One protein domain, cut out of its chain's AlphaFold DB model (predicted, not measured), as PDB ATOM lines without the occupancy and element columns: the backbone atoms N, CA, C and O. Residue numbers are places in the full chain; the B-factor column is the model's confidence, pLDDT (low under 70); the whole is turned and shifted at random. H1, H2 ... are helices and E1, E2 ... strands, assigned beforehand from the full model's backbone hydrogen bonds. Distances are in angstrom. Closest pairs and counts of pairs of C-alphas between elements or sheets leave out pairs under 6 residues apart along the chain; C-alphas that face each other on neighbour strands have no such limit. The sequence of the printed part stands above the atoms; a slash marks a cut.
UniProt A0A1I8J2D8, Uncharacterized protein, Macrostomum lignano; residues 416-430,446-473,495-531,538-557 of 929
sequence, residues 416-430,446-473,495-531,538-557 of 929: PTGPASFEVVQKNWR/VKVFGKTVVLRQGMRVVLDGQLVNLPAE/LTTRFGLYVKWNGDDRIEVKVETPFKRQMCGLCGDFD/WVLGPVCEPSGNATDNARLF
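Overview. This is residues 416 to 430, 446 to 473, 495 to 531 and 538 to 557 of the 929 residues of an uncharacterized protein of Macrostomum lignano (UniProt A0A1I8J2D8). Two antiparallel sheets stand loosely and only partly face to face: a twisted one of five strands, E1 to E5, and a smaller one of three, E6 to E8, over its E1 to E3 part. Beyond the E1 and E8 side lies a separate region of loops, residues 538 to 553, ending in the short helix H1. The printed part has 100 residues, with eight named strands followed by one named helix; the class is mostly strand, but under half of the residues are in named elements. The sheet orders are E1 - E2 - E3 - E4 - E5 and E6 - E7 - E8. The whole is only just compact, close to loose, with a radius of gyration of the C-alphas of 15.1 A and spans of 43 by 36 by 20 A.

Along the chain. E1, residues 422 to 430, begins at C-alpha 422 (138.222, 197.135, 120.428) and is 26.8 A long. E2 is residues 446 to 448, E3 residues 451 to 456, 16.0 A long, E4 residues 460 to 463, 10.2 A, and E5 residues 466 to 468. E6 is residues 495 to 497; E7, residues 501 to 505, and E8, residues 511 to 515, are each 13.3 A long. H1, residues 554 to 557, ends at C-alpha 557 (155.908, 195.308, 132.228).

Arrangement. In the larger sheet E1 and E5 are the edge strands. E1 is antiparallel to E2 at 167 degrees, with N 423 and O 447 at 2.9 A. E2 to E5 form a meander, each strand the antiparallel neighbour of the one before. In the hairpin E2 and E3, N 446 and O 453 are 2.7 A apart; in E3 and E4, N 454 and O 462, 2.8 A; in E4 and E5, N 463 and O 466, 2.8 A. The sheet is strongly twisted, but only just, with C-alphas up to 4.2 A off its best plane. E6, E7 and E8 form a second meander, with N 495 and O 503 at 2.9 A and N 502 and O 514 at 2.8 A. Between the sheets, the closest C-alphas of E3 and E7, those of Leu 455 and Trp 505, are 7.7 A apart. E1 and E7 are only just apart, at 8.3 A. H1 is not on either sheet; it is too short for an O i to N i+4 pair, and its one O i to N i+3 pair is not within range.

Size, cuts and confidence. The two C-alphas farthest apart, those of Asn 469 and Pro 546, are 43.5 A from each other. Residues 431 to 445, 474 to 494 and 532 to 537 are not printed; the C-alpha gaps across these cuts are 21.5 A, 10.0 A and 12.4 A. Of the links that are printed whole between named elements, each is tight. Residues 516 to 531 and 538 to 553 hold no named element. Mean pLDDT of the printed part is 83.5; residues 416 to 420 and residue 430 are under 70.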
ATOM      1  N   PRO A 416     144.925 204.097 127.299       66.31
ATOM      2  CA  PRO A 416     144.072 204.412 126.154       66.31
ATOM      3  C   PRO A 416     143.501 205.828 126.267       66.31
ATOM      4  O   PRO A 416     143.009 206.218 127.328       66.31
ATOM      5  N   THR A 417     143.526 206.601 125.181       62.91
ATOM      6  CA  THR A 417     143.139 208.019 125.224       62.91
ATOM      7  C   THR A 417     141.638 208.294 125.104       62.91
ATOM      8  O   THR A 417     141.222 209.451 125.147       62.91
ATOM      9  N   GLY A 418     140.792 207.259 125.082       61.72
ATOM     10  CA  GLY A 418     139.332 207.352 124.996       61.72
ATOM     11  C   GLY A 418     138.660 205.969 124.949       61.72
ATOM     12  O   GLY A 418     139.302 204.967 125.267       61.72
ATOM     13  N   PRO A 419     137.371 205.875 124.565       62.44
ATOM     14  CA  PRO A 419     136.710 204.587 124.370       62.44
ATOM     15  C   PRO A 419     137.364 203.815 123.215       62.44
ATOM     16  O   PRO A 419     137.336 204.251 122.061       62.44
ATOM     17  N   ALA A 420     137.951 202.661 123.531       65.88
ATOM     18  CA  ALA A 420     138.647 201.831 122.558       65.88
ATOM     19  C   ALA A 420     137.674 201.259 121.511       65.88
ATOM     20  O   ALA A 420     136.570 200.816 121.834       65.88
ATOM     21  N   SER A 421     138.090 201.244 120.237       73.44
ATOM     22  CA  SER A 421     137.306 200.615 119.154       73.44
ATOM     23  C   SER A 421     137.207 199.096 119.321       73.44
ATOM     24  O   SER A 421     136.239 198.474 118.878       73.44
ATOM     25  N   PHE A 422     138.212 198.509 119.968       85.88
ATOM     26  CA  PHE A 422     138.222 197.135 120.428       85.88
ATOM     27  C   PHE A 422     139.149 197.001 121.642       85.88
ATOM     28  O   PHE A 422     140.050 197.812 121.830       85.88
ATOM     29  N   GLU A 423     138.948 195.955 122.431       88.69
ATOM     30  CA  GLU A 423     139.825 195.557 123.534       88.69
ATOM     31  C   GLU A 423     140.030 194.044 123.443       88.69
ATOM     32  O   GLU A 423     139.053 193.316 123.266       88.69
ATOM     33  N   VAL A 424     141.274 193.573 123.542       92.88
ATOM     34  CA  VAL A 424     141.603 192.141 123.602       92.88
ATOM     35  C   VAL A 424     142.309 191.879 124.925       92.88
ATOM     36  O   VAL A 424     143.393 192.401 125.164       92.88
ATOM     37  N   VAL A 425     141.688 191.076 125.779       91.19
ATOM     38  CA  VAL A 425     142.186 190.724 127.108       91.19
ATOM     39  C   VAL A 425     142.470 189.233 127.140       91.19
ATOM     40  O   VAL A 425     141.583 188.416 126.898       91.19
ATOM     41  N   GLN A 426     143.705 188.871 127.467       90.00
ATOM     42  CA  GLN A 426     144.093 187.490 127.716       90.00
ATOM     43  C   GLN A 426     144.027 187.206 129.215       90.00
ATOM     44  O   GLN A 426     144.638 187.912 130.015       90.00
ATOM     45  N   LYS A 427     143.307 186.150 129.598       85.69
ATOM     46  CA  LYS A 427     143.260 185.672 130.980       85.69
ATOM     47  C   LYS A 427     144.045 184.378 131.106       85.69
ATOM     48  O   LYS A 427     143.756 183.410 130.405       85.69
ATOM     49  N   ASN A 428     144.986 184.356 132.043       81.81
ATOM     50  CA  ASN A 428     145.834 183.203 132.326       81.81
ATOM     51  C   ASN A 428     145.521 182.620 133.711       81.81
ATOM     52  O   ASN A 428     145.098 183.338 134.618       81.81
ATOM     53  N   TRP A 429     145.747 181.320 133.886       75.31
ATOM     54  CA  TRP A 429     145.605 180.616 135.160       75.31
ATOM     55  C   TRP A 429     146.845 179.796 135.495       75.31
ATOM     56  O   TRP A 429     147.522 179.271 134.611       75.31
ATOM     57  N   ARG A 430     147.133 179.663 136.794       67.31
ATOM     58  CA  ARG A 430     148.196 178.777 137.275       67.31
ATOM     59  C   ARG A 430     147.731 177.329 137.162       67.31
ATOM     60  O   ARG A 430     146.608 176.993 137.532       67.31
ATOM     61  N   VAL A 446     137.336 189.525 123.909       94.12
ATOM     62  CA  VAL A 446     137.345 190.544 122.861       94.12
ATOM     63  C   VAL A 446     136.105 191.415 123.023       94.12
ATOM     64  O   VAL A 446     134.984 190.952 122.800       94.12
ATOM     65  N   LYS A 447     136.282 192.684 123.395       88.38
ATOM     66  CA  LYS A 447     135.201 193.678 123.360       88.38
ATOM     67  C   LYS A 447     135.256 194.402 122.027       88.38
ATOM     68  O   LYS A 447     136.273 195.006 121.705       88.38
ATOM     69  N   VAL A 448     134.188 194.340 121.240       86.62
ATOM     70  CA  VAL A 448     134.132 194.970 119.912       86.62
ATOM     71  C   VAL A 448     132.683 195.255 119.520       86.62
ATOM     72  O   VAL A 448     131.803 194.455 119.811       86.62
ATOM     73  N   PHE A 449     132.396 196.402 118.892       79.25
ATOM     74  CA  PHE A 449     131.025 196.808 118.512       79.25
ATOM     75  C   PHE A 449     129.990 196.749 119.661       79.25
ATOM     76  O   PHE A 449     128.819 196.441 119.443       79.25
ATOM     77  N   GLY A 450     130.414 197.015 120.904       78.88
ATOM     78  CA  GLY A 450     129.554 196.904 122.093       78.88
ATOM     79  C   GLY A 450     129.166 195.466 122.467       78.88
ATOM     80  O   GLY A 450     128.311 195.278 123.329       78.88
ATOM     81  N   LYS A 451     129.779 194.468 121.823       83.12
ATOM     82  CA  LYS A 451     129.654 193.039 122.108       83.12
ATOM     83  C   LYS A 451     130.854 192.552 122.903       83.12
ATOM     84  O   LYS A 451     131.961 193.061 122.731       83.12
ATOM     85  N   THR A 452     130.634 191.545 123.741       88.62
ATOM     86  CA  THR A 452     131.705 190.833 124.446       88.62
ATOM     87  C   THR A 452     131.791 189.415 123.908       88.62
ATOM     88  O   THR A 452     130.867 188.624 124.080       88.62
ATOM     89  N   VAL A 453     132.900 189.094 123.247       92.75
ATOM     90  CA  VAL A 453     133.199 187.753 122.741       92.75
ATOM     91  C   VAL A 453     134.247 187.128 123.647       92.75
ATOM     92  O   VAL A 453     135.321 187.688 123.809       92.75
ATOM     93  N   VAL A 454     133.969 185.966 124.222       91.62
ATOM     94  CA  VAL A 454     134.925 185.209 125.031       91.62
ATOM     95  C   VAL A 454     135.263 183.921 124.295       91.62
ATOM     96  O   VAL A 454     134.396 183.077 124.067       91.62
ATOM     97  N   LEU A 455     136.523 183.773 123.902       92.00
ATOM     98  CA  LEU A 455     137.068 182.546 123.340       92.00
ATOM     99  C   LEU A 455     137.593 181.698 124.507       92.00
ATOM    100  O   LEU A 455     138.481 182.139 125.233       92.00
ATOM    101  N   ARG A 456     137.036 180.499 124.704       86.31
ATOM    102  CA  ARG A 456     137.384 179.549 125.780       86.31
ATOM    103  C   ARG A 456     137.946 178.226 125.267       86.31
ATOM    104  O   ARG A 456     137.706 177.833 124.123       86.31
ATOM    105  N   GLN A 457     138.692 177.538 126.135       83.94
ATOM    106  CA  GLN A 457     139.460 176.356 125.750       83.94
ATOM    107  C   GLN A 457     138.581 175.305 125.064       83.94
ATOM    108  O   GLN A 457     137.386 175.175 125.367       83.94
ATOM    109  N   GLY A 458     139.178 174.570 124.125       79.25
ATOM    110  CA  GLY A 458     138.445 173.668 123.234       79.25
ATOM    111  C   GLY A 458     137.698 174.400 122.114       79.25
ATOM    112  O   GLY A 458     136.691 173.892 121.627       79.25
ATOM    113  N   MET A 459     138.175 175.589 121.719       82.56
ATOM    114  CA  MET A 459     137.617 176.417 120.636       82.56
ATOM    115  C   MET A 459     136.143 176.815 120.833       82.56
ATOM    116  O   MET A 459     135.391 176.987 119.872       82.56
ATOM    117  N   ARG A 460     135.715 176.962 122.089       85.50
ATOM    118  CA  ARG A 460     134.351 177.369 122.441       85.50
ATOM    119  C   ARG A 460     134.242 178.888 122.420       85.50
ATOM    120  O   ARG A 460     135.179 179.580 122.810       85.50
ATOM    121  N   VAL A 461     133.103 179.410 121.973       89.88
ATOM    122  CA  VAL A 461     132.887 180.855 121.827       89.88
ATOM    123  C   VAL A 461     131.628 181.267 122.562       89.88
ATOM    124  O   VAL A 461     130.556 180.730 122.303       89.88
ATOM    125  N   VAL A 462     131.754 182.246 123.450       87.88
ATOM    126  CA  VAL A 462     130.642 182.851 124.183       87.88
ATOM    127  C   VAL A 462     130.471 184.291 123.703       87.88
ATOM    128  O   VAL A 462     131.391 185.093 123.817       87.88
ATOM    129  N   LEU A 463     129.309 184.634 123.160       88.38
ATOM    130  CA  LEU A 463     128.950 185.975 122.700       88.38
ATOM    131  C   LEU A 463     127.895 186.566 123.640       88.38
ATOM    132  O   LEU A 463     126.818 185.999 123.770       88.38
ATOM    133  N   ASP A 464     128.201 187.686 124.298       82.25
ATOM    134  CA  ASP A 464     127.337 188.358 125.287       82.25
ATOM    135  C   ASP A 464     126.781 187.408 126.367       82.25
ATOM    136  O   ASP A 464     125.617 187.485 126.756       82.25
ATOM    137  N   GLY A 465     127.616 186.479 126.842       76.88
ATOM    138  CA  GLY A 465     127.193 185.473 127.816       76.88
ATOM    139  C   GLY A 465     126.368 184.337 127.213       76.88
ATOM    140  O   GLY A 465     125.674 183.647 127.936       76.88
ATOM    141  N   GLN A 466     126.401 184.111 125.901       76.81
ATOM    142  CA  GLN A 466     125.751 182.962 125.277       76.81
ATOM    143  C   GLN A 466     126.759 182.124 124.492       76.81
ATOM    144  O   GLN A 466     127.432 182.647 123.609       76.81
ATOM    145  N   LEU A 467     126.844 180.819 124.765       82.06
ATOM    146  CA  LEU A 467     127.617 179.899 123.928       82.06
ATOM    147  C   LEU A 467     127.031 179.865 122.508       82.06
ATOM    148  O   LEU A 467     125.833 179.644 122.322       82.06
ATOM    149  N   VAL A 468     127.882 180.086 121.509       84.62
ATOM    150  CA  VAL A 468     127.505 180.107 120.093       84.62
ATOM    151  C   VAL A 468     128.314 179.086 119.304       84.62
ATOM    152  O   VAL A 468     129.503 178.879 119.553       84.62
ATOM    153  N   ASN A 469     127.673 178.467 118.314       83.75
ATOM    154  CA  ASN A 469     128.377 177.641 117.341       83.75
ATOM    155  C   ASN A 469     128.888 178.508 116.190       83.75
ATOM    156  O   ASN A 469     128.293 179.530 115.844       83.75
ATOM    157  N   LEU A 470     129.992 178.080 115.584       82.94
ATOM    158  CA  LEU A 470     130.615 178.786 114.469       82.94
ATOM    159  C   LEU A 470     130.212 178.162 113.122       82.94
ATOM    160  O   LEU A 470     130.088 176.937 113.041       82.94
ATOM    161  N   PRO A 471     130.080 178.972 112.054       82.75
ATOM    162  CA  PRO A 471     130.334 180.415 112.005       82.75
ATOM    163  C   PRO A 471     129.204 181.258 112.625       82.75
ATOM    164  O   PRO A 471     128.040 180.875 112.586       82.75
ATOM    165  N   ALA A 472     129.562 182.426 113.156       86.38
ATOM    166  CA  ALA A 472     128.639 183.411 113.709       86.38
ATOM    167  C   ALA A 472     128.821 184.772 113.019       86.38
ATOM    168  O   ALA A 472     129.945 185.275 112.907       86.38
ATOM    169  N   GLU A 473     127.714 185.387 112.597       86.31
ATOM    170  CA  GLU A 473     127.661 186.753 112.057       86.31
ATOM    171  C   GLU A 473     126.625 187.576 112.840       86.31
ATOM    172  O   GLU A 473     125.449 187.618 112.477       86.31
ATOM    173  N   LEU A 495     138.156 185.559 114.792       93.56
ATOM    174  CA  LEU A 495     137.309 186.744 114.749       93.56
ATOM    175  C   LEU A 495     137.916 187.742 113.765       93.56
ATOM    176  O   LEU A 495     139.080 188.108 113.900       93.56
ATOM    177  N   THR A 496     137.125 188.205 112.797       88.25
ATOM    178  CA  THR A 496     137.530 189.257 111.853       88.25
ATOM    179  C   THR A 496     136.530 190.397 111.844       88.25
ATOM    180  O   THR A 496     135.324 190.147 111.806       88.25
ATOM    181  N   THR A 497     137.008 191.635 111.782       85.00
ATOM    182  CA  THR A 497     136.166 192.832 111.647       85.00
ATOM    183  C   THR A 497     136.361 193.497 110.285       85.00
ATOM    184  O   THR A 497     137.408 193.366 109.656       85.00
ATOM    185  N   ARG A 498     135.368 194.272 109.831       80.25
ATOM    186  CA  ARG A 498     135.469 195.065 108.587       80.25
ATOM    187  C   ARG A 498     136.524 196.172 108.630       80.25
ATOM    188  O   ARG A 498     136.886 196.687 107.582       80.25
ATOM    189  N   PHE A 499     136.976 196.559 109.822       73.88
ATOM    190  CA  PHE A 499     138.018 197.572 109.997       73.88
ATOM    191  C   PHE A 499     139.427 196.970 110.104       73.88
ATOM    192  O   PHE A 499     140.364 197.702 110.399       73.88
ATOM    193  N   GLY A 500     139.583 195.658 109.887       79.69
ATOM    194  CA  GLY A 500     140.898 195.026 109.803       79.69
ATOM    195  C   GLY A 500     141.486 194.571 111.141       79.69
ATOM    196  O   GLY A 500     142.706 194.540 111.277       79.69
ATOM    197  N   LEU A 501     140.653 194.231 112.135       88.88
ATOM    198  CA  LEU A 501     141.085 193.472 113.318       88.88
ATOM    199  C   LEU A 501     140.878 191.978 113.078       88.88
ATOM    200  O   LEU A 501     139.787 191.552 112.693       88.88
ATOM    201  N   TYR A 502     141.905 191.194 113.393       91.38
ATOM    202  CA  TYR A 502     141.904 189.740 113.332       91.38
ATOM    203  C   TYR A 502     142.388 189.196 114.676       91.38
ATOM    204  O   TYR A 502     143.520 189.463 115.074       91.38
ATOM    205  N   VAL A 503     141.548 188.426 115.366       94.81
ATOM    206  CA  VAL A 503     141.922 187.711 116.594       94.81
ATOM    207  C   VAL A 503     141.790 186.224 116.315       94.81
ATOM    208  O   VAL A 503     140.682 185.723 116.122       94.81
ATOM    209  N   LYS A 504     142.925 185.529 116.243       90.00
ATOM    210  CA  LYS A 504     143.006 184.092 115.978       90.00
ATOM    211  C   LYS A 504     143.481 183.378 117.233       90.00
ATOM    212  O   LYS A 504     144.493 183.768 117.802       90.00
ATOM    213  N   TRP A 505     142.786 182.331 117.653       89.44
ATOM    214  CA  TRP A 505     143.174 181.549 118.821       89.44
ATOM    215  C   TRP A 505     142.970 180.055 118.589       89.44
ATOM    216  O   TRP A 505     141.935 179.635 118.068       89.44
ATOM    217  N   ASN A 506     143.958 179.255 118.987       80.12
ATOM    218  CA  ASN A 506     143.960 177.806 118.768       80.12
ATOM    219  C   ASN A 506     143.073 177.026 119.750       80.12
ATOM    220  O   ASN A 506     142.894 175.822 119.589       80.12
ATOM    221  N   GLY A 507     142.498 177.695 120.752       82.62
ATOM    222  CA  GLY A 507     141.688 177.047 121.780       82.62
ATOM    223  C   GLY A 507     142.496 176.435 122.924       82.62
ATOM    224  O   GLY A 507     141.900 175.713 123.724       82.62
ATOM    225  N   ASP A 508     143.801 176.704 122.991       80.06
ATOM    226  CA  ASP A 508     144.700 176.245 124.050       80.06
ATOM    227  C   ASP A 508     145.572 177.412 124.544       80.06
ATOM    228  O   ASP A 508     145.145 178.178 125.406       80.06
ATOM    229  N   ASP A 509     146.742 177.625 123.951       74.56
ATOM    230  CA  ASP A 509     147.788 178.527 124.440       74.56
ATOM    231  C   ASP A 509     148.062 179.736 123.525       74.56
ATOM    232  O   ASP A 509     148.291 180.844 124.016       74.56
ATOM    233  N   ARG A 510     147.998 179.558 122.201       79.94
ATOM    234  CA  ARG A 510     148.459 180.531 121.203       79.94
ATOM    235  C   ARG A 510     147.345 181.430 120.692       79.94
ATOM    236  O   ARG A 510     146.448 180.994 119.963       79.94
ATOM    237  N   ILE A 511     147.480 182.721 120.982       88.00
ATOM    238  CA  ILE A 511     146.706 183.812 120.387       88.00
ATOM    239  C   ILE A 511     147.559 184.588 119.374       88.00
ATOM    240  O   ILE A 511     148.730 184.872 119.605       88.00
ATOM    241  N   GLU A 512     146.960 184.961 118.248       87.75
ATOM    242  CA  GLU A 512     147.508 185.920 117.293       87.75
ATOM    243  C   GLU A 512     146.524 187.073 117.116       87.75
ATOM    244  O   GLU A 512     145.376 186.868 116.714       87.75
ATOM    245  N   VAL A 513     146.994 188.293 117.358       92.31
ATOM    246  CA  VAL A 513     146.259 189.517 117.042       92.31
ATOM    247  C   VAL A 513     146.943 190.182 115.858       92.31
ATOM    248  O   VAL A 513     148.142 190.451 115.893       92.31
ATOM    249  N   LYS A 514     146.189 190.434 114.789       89.06
ATOM    250  CA  LYS A 514     146.647 191.239 113.654       89.06
ATOM    251  C   LYS A 514     145.725 192.432 113.502       89.06
ATOM    252  O   LYS A 514     144.504 192.295 113.565       89.06
ATOM    253  N   VAL A 515     146.328 193.584 113.269       87.56
ATOM    254  CA  VAL A 515     145.627 194.823 112.962       87.56
ATOM    255  C   VAL A 515     146.162 195.388 111.656       87.56
ATOM    256  O   VAL A 515     147.337 195.221 111.323       87.56
ATOM    257  N   GLU A 516     145.302 196.050 110.897       82.00
ATOM    258  CA  GLU A 516     145.722 196.745 109.685       82.00
ATOM    259  C   GLU A 516     146.400 198.090 110.005       82.00
ATOM    260  O   GLU A 516     146.264 198.660 111.090       82.00
ATOM    261  N   THR A 517     147.123 198.631 109.021       72.94
ATOM    262  CA  THR A 517     147.886 199.886 109.133       72.94
ATOM    263  C   THR A 517     147.105 201.112 109.630       72.94
ATOM    264  O   THR A 517     147.753 201.991 110.203       72.94
ATOM    265  N   PRO A 518     145.760 201.216 109.516       72.00
ATOM    266  CA  PRO A 518     145.018 202.306 110.143       72.00
ATOM    267  C   PRO A 518     145.161 202.390 111.666       72.00
ATOM    268  O   PRO A 518     144.860 203.453 112.203       72.00
ATOM    269  N   PHE A 519     145.619 201.332 112.348       76.38
ATOM    270  CA  PHE A 519     145.865 201.306 113.796       76.38
ATOM    271  C   PHE A 519     147.300 201.657 114.203       76.38
ATOM    272  O   PHE A 519     147.614 201.630 115.391       76.38
ATOM    273  N   LYS A 520     148.175 202.003 113.249       79.06
ATOM    274  CA  LYS A 520     149.554 202.415 113.545       79.06
ATOM    275  C   LYS A 520     149.558 203.553 114.578       79.06
ATOM    276  O   LYS A 520     148.834 204.533 114.371       79.06
ATOM    277  N   ARG A 521     150.351 203.426 115.656       74.81
ATOM    278  CA  ARG A 521     150.428 204.384 116.788       74.81
ATOM    279  C   ARG A 521     149.113 204.619 117.541       74.81
ATOM    280  O   ARG A 521     148.928 205.639 118.193       74.81
ATOM    281  N   GLN A 522     148.147 203.714 117.409       75.25
ATOM    282  CA  GLN A 522     146.858 203.796 118.106       75.25
ATOM    283  C   GLN A 522     146.612 202.600 119.021       75.25
ATOM    284  O   GLN A 522     145.488 202.390 119.475       75.25
ATOM    285  N   MET A 523     147.651 201.807 119.263       83.38
ATOM    286  CA  MET A 523     147.607 200.652 120.140       83.38
ATOM    287  C   MET A 523     148.346 200.953 121.436       83.38
ATOM    288  O   MET A 523     149.206 201.826 121.496       83.38
ATOM    289  N   CYS A 524     147.991 200.209 122.470       84.88
ATOM    290  CA  CYS A 524     148.831 200.002 123.632       84.88
ATOM    291  C   CYS A 524     148.416 198.708 124.319       84.88
ATOM    292  O   CYS A 524     147.352 198.144 124.040       84.88
ATOM    293  N   GLY A 525     149.278 198.233 125.204       89.44
ATOM    294  CA  GLY A 525     149.154 196.943 125.855       89.44
ATOM    295  C   GLY A 525     150.452 196.164 125.740       89.44
ATOM    296  O   GLY A 525     151.478 196.677 125.297       89.44
ATOM    297  N   LEU A 526     150.367 194.876 126.054       90.88
ATOM    298  CA  LEU A 526     151.497 193.948 125.975       90.88
ATOM    299  C   LEU A 526     152.087 193.799 124.559       90.88
ATOM    300  O   LEU A 526     153.186 193.279 124.412       90.88
ATOM    301  N   CYS A 527     151.367 194.235 123.518       91.06
ATOM    302  CA  CYS A 527     151.818 194.196 122.124       91.06
ATOM    303  C   CYS A 527     152.423 195.523 121.623       91.06
ATOM    304  O   CYS A 527     152.608 195.658 120.415       91.06
ATOM    305  N   GLY A 528     152.697 196.483 122.512       88.31
ATOM    306  CA  GLY A 528     153.312 197.760 122.148       88.31
ATOM    307  C   GLY A 528     152.362 198.743 121.458       88.31
ATOM    308  O   GLY A 528     151.134 198.590 121.502       88.31
ATOM    309  N   ASP A 529     152.931 199.773 120.830       84.12
ATOM    310  CA  ASP A 529     152.179 200.892 120.235       84.12
ATOM    311  C   ASP A 529     151.957 200.770 118.713       84.12
ATOM    312  O   ASP A 529     151.230 201.565 118.100       84.12
ATOM    313  N   PHE A 530     152.534 199.726 118.108       87.56
ATOM    314  CA  PHE A 530     152.492 199.441 116.678       87.56
ATOM    315  C   PHE A 530     153.065 200.590 115.825       87.56
ATOM    316  O   PHE A 530     152.471 200.992 114.822       87.56
ATOM    317  N   ASP A 531     154.225 201.146 116.187       81.94
ATOM    318  CA  ASP A 531     154.894 202.216 115.430       81.94
ATOM    319  C   ASP A 531     156.026 201.748 114.474       81.94
ATOM    320  O   ASP A 531     156.488 202.542 113.638       81.94
ATOM    321  N   TRP A 538     158.208 198.414 125.254       89.62
ATOM    322  CA  TRP A 538     158.190 198.039 126.670       89.62
ATOM    323  C   TRP A 538     157.900 199.247 127.558       89.62
ATOM    324  O   TRP A 538     158.781 199.795 128.219       89.62
ATOM    325  N   VAL A 539     156.638 199.669 127.545       88.88
ATOM    326  CA  VAL A 539     156.131 200.816 128.301       88.88
ATOM    327  C   VAL A 539     155.164 200.354 129.388       88.88
ATOM    328  O   VAL A 539     154.247 199.579 129.116       88.88
ATOM    329  N   LEU A 540     155.349 200.837 130.619       88.12
ATOM    330  CA  LEU A 540     154.494 200.492 131.755       88.12
ATOM    331  C   LEU A 540     153.043 200.949 131.530       88.12
ATOM    332  O   LEU A 540     152.784 202.108 131.201       88.12
ATOM    333  N   GLY A 541     152.106 200.026 131.726       86.50
ATOM    334  CA  GLY A 541     150.666 200.250 131.688       86.50
ATOM    335  C   GLY A 541     150.114 200.962 132.933       86.50
ATOM    336  O   GLY A 541     150.864 201.421 133.795       86.50
ATOM    337  N   PRO A 542     148.779 201.068 133.057       83.88
ATOM    338  CA  PRO A 542     148.125 201.929 134.042       83.88
ATOM    339  C   PRO A 542     148.227 201.473 135.502       83.88
ATOM    340  O   PRO A 542     147.878 202.263 136.378       83.88
ATOM    341  N   VAL A 543     148.591 200.215 135.770       84.44
ATOM    342  CA  VAL A 543     148.511 199.628 137.121       84.44
ATOM    343  C   VAL A 543     149.739 199.950 137.972       84.44
ATOM    344  O   VAL A 543     149.612 200.095 139.186       84.44
ATOM    345  N   CYS A 544     150.913 200.071 137.349       82.06
ATOM    346  CA  CYS A 544     152.162 200.380 138.041       82.06
ATOM    347  C   CYS A 544     152.607 201.809 137.714       82.06
ATOM    348  O   CYS A 544     152.512 202.246 136.572       82.06
ATOM    349  N   GLU A 545     153.104 202.529 138.720       78.88
ATOM    350  CA  GLU A 545     153.556 203.915 138.578       78.88
ATOM    351  C   GLU A 545     155.095 204.002 138.590       78.88
ATOM    352  O   GLU A 545     155.728 203.267 139.355       78.88
ATOM    353  N   PRO A 546     155.709 204.911 137.809       81.69
ATOM    354  CA  PRO A 546     155.067 205.866 136.896       81.69
ATOM    355  C   PRO A 546     154.605 205.213 135.578       81.69
ATOM    356  O   PRO A 546     155.410 204.635 134.845       81.69
ATOM    357  N   SER A 547     153.311 205.327 135.256       79.31
ATOM    358  CA  SER A 547     152.767 204.797 133.996       79.31
ATOM    359  C   SER A 547     153.380 205.513 132.791       79.31
ATOM    360  O   SER A 547     153.608 206.722 132.844       79.31
ATOM    361  N   GLY A 548     153.621 204.801 131.692       80.25
ATOM    362  CA  GLY A 548     154.224 205.383 130.491       80.25
ATOM    363  C   GLY A 548     155.755 205.363 130.464       80.25
ATOM    364  O   GLY A 548     156.340 205.679 129.428       80.25
ATOM    365  N   ASN A 549     156.417 204.949 131.548       86.81
ATOM    366  CA  ASN A 549     157.870 204.795 131.552       86.81
ATOM    367  C   ASN A 549     158.319 203.539 130.800       86.81
ATOM    368  O   ASN A 549     157.663 202.498 130.853       86.81
ATOM    369  N   ALA A 550     159.477 203.633 130.144       88.06
ATOM    370  CA  ALA A 550     160.144 202.477 129.566       88.06
ATOM    371  C   ALA A 550     160.681 201.553 130.669       88.06
ATOM    372  O   ALA A 550     161.134 202.020 131.717       88.06
ATOM    373  N   THR A 551     160.660 200.250 130.418       88.06
ATOM    374  CA  THR A 551     161.232 199.240 131.309       88.06
ATOM    375  C   THR A 551     161.920 198.144 130.500       88.06
ATOM    376  O   THR A 551     161.548 197.871 129.365       88.06
ATOM    377  N   ASP A 552     162.921 197.503 131.087       87.75
ATOM    378  CA  ASP A 552     163.559 196.278 130.603       87.75
ATOM    379  C   ASP A 552     163.163 195.049 131.447       87.75
ATOM    380  O   ASP A 552     163.602 193.929 131.181       87.75
ATOM    381  N   ASN A 553     162.297 195.235 132.449       85.44
ATOM    382  CA  ASN A 553     161.825 194.179 133.331       85.44
ATOM    383  C   ASN A 553     160.489 193.617 132.819       85.44
ATOM    384  O   ASN A 553     159.437 194.249 132.942       85.44
ATOM    385  N   ALA A 554     160.533 192.402 132.264       83.81
ATOM    386  CA  ALA A 554     159.383 191.739 131.644       83.81
ATOM    387  C   ALA A 554     158.221 191.527 132.623       83.81
ATOM    388  O   ALA A 554     157.055 191.678 132.254       83.81
ATOM    389  N   ARG A 555     158.538 191.219 133.885       82.19
ATOM    390  CA  ARG A 555     157.550 191.019 134.942       82.19
ATOM    391  C   ARG A 555     156.869 192.324 135.325       82.19
ATOM    392  O   ARG A 555     155.643 192.373 135.354       82.19
ATOM    393  N   LEU A 556     157.645 193.387 135.545       85.62
ATOM    394  CA  LEU A 556     157.106 194.717 135.835       85.62
ATOM    395  C   LEU A 556     156.242 195.230 134.672       85.62
ATOM    396  O   LEU A 556     155.148 195.751 134.899       85.62
ATOM    397  N   PHE A 557     156.692 195.027 133.430       89.00
ATOM    398  CA  PHE A 557     155.908 195.308 132.228       89.00
ATOM    399  C   PHE A 557     154.586 194.529 132.230       89.00
ATOM    400  O   PHE A 557     153.522 195.140 132.123       89.00
TER     401      PHE A 557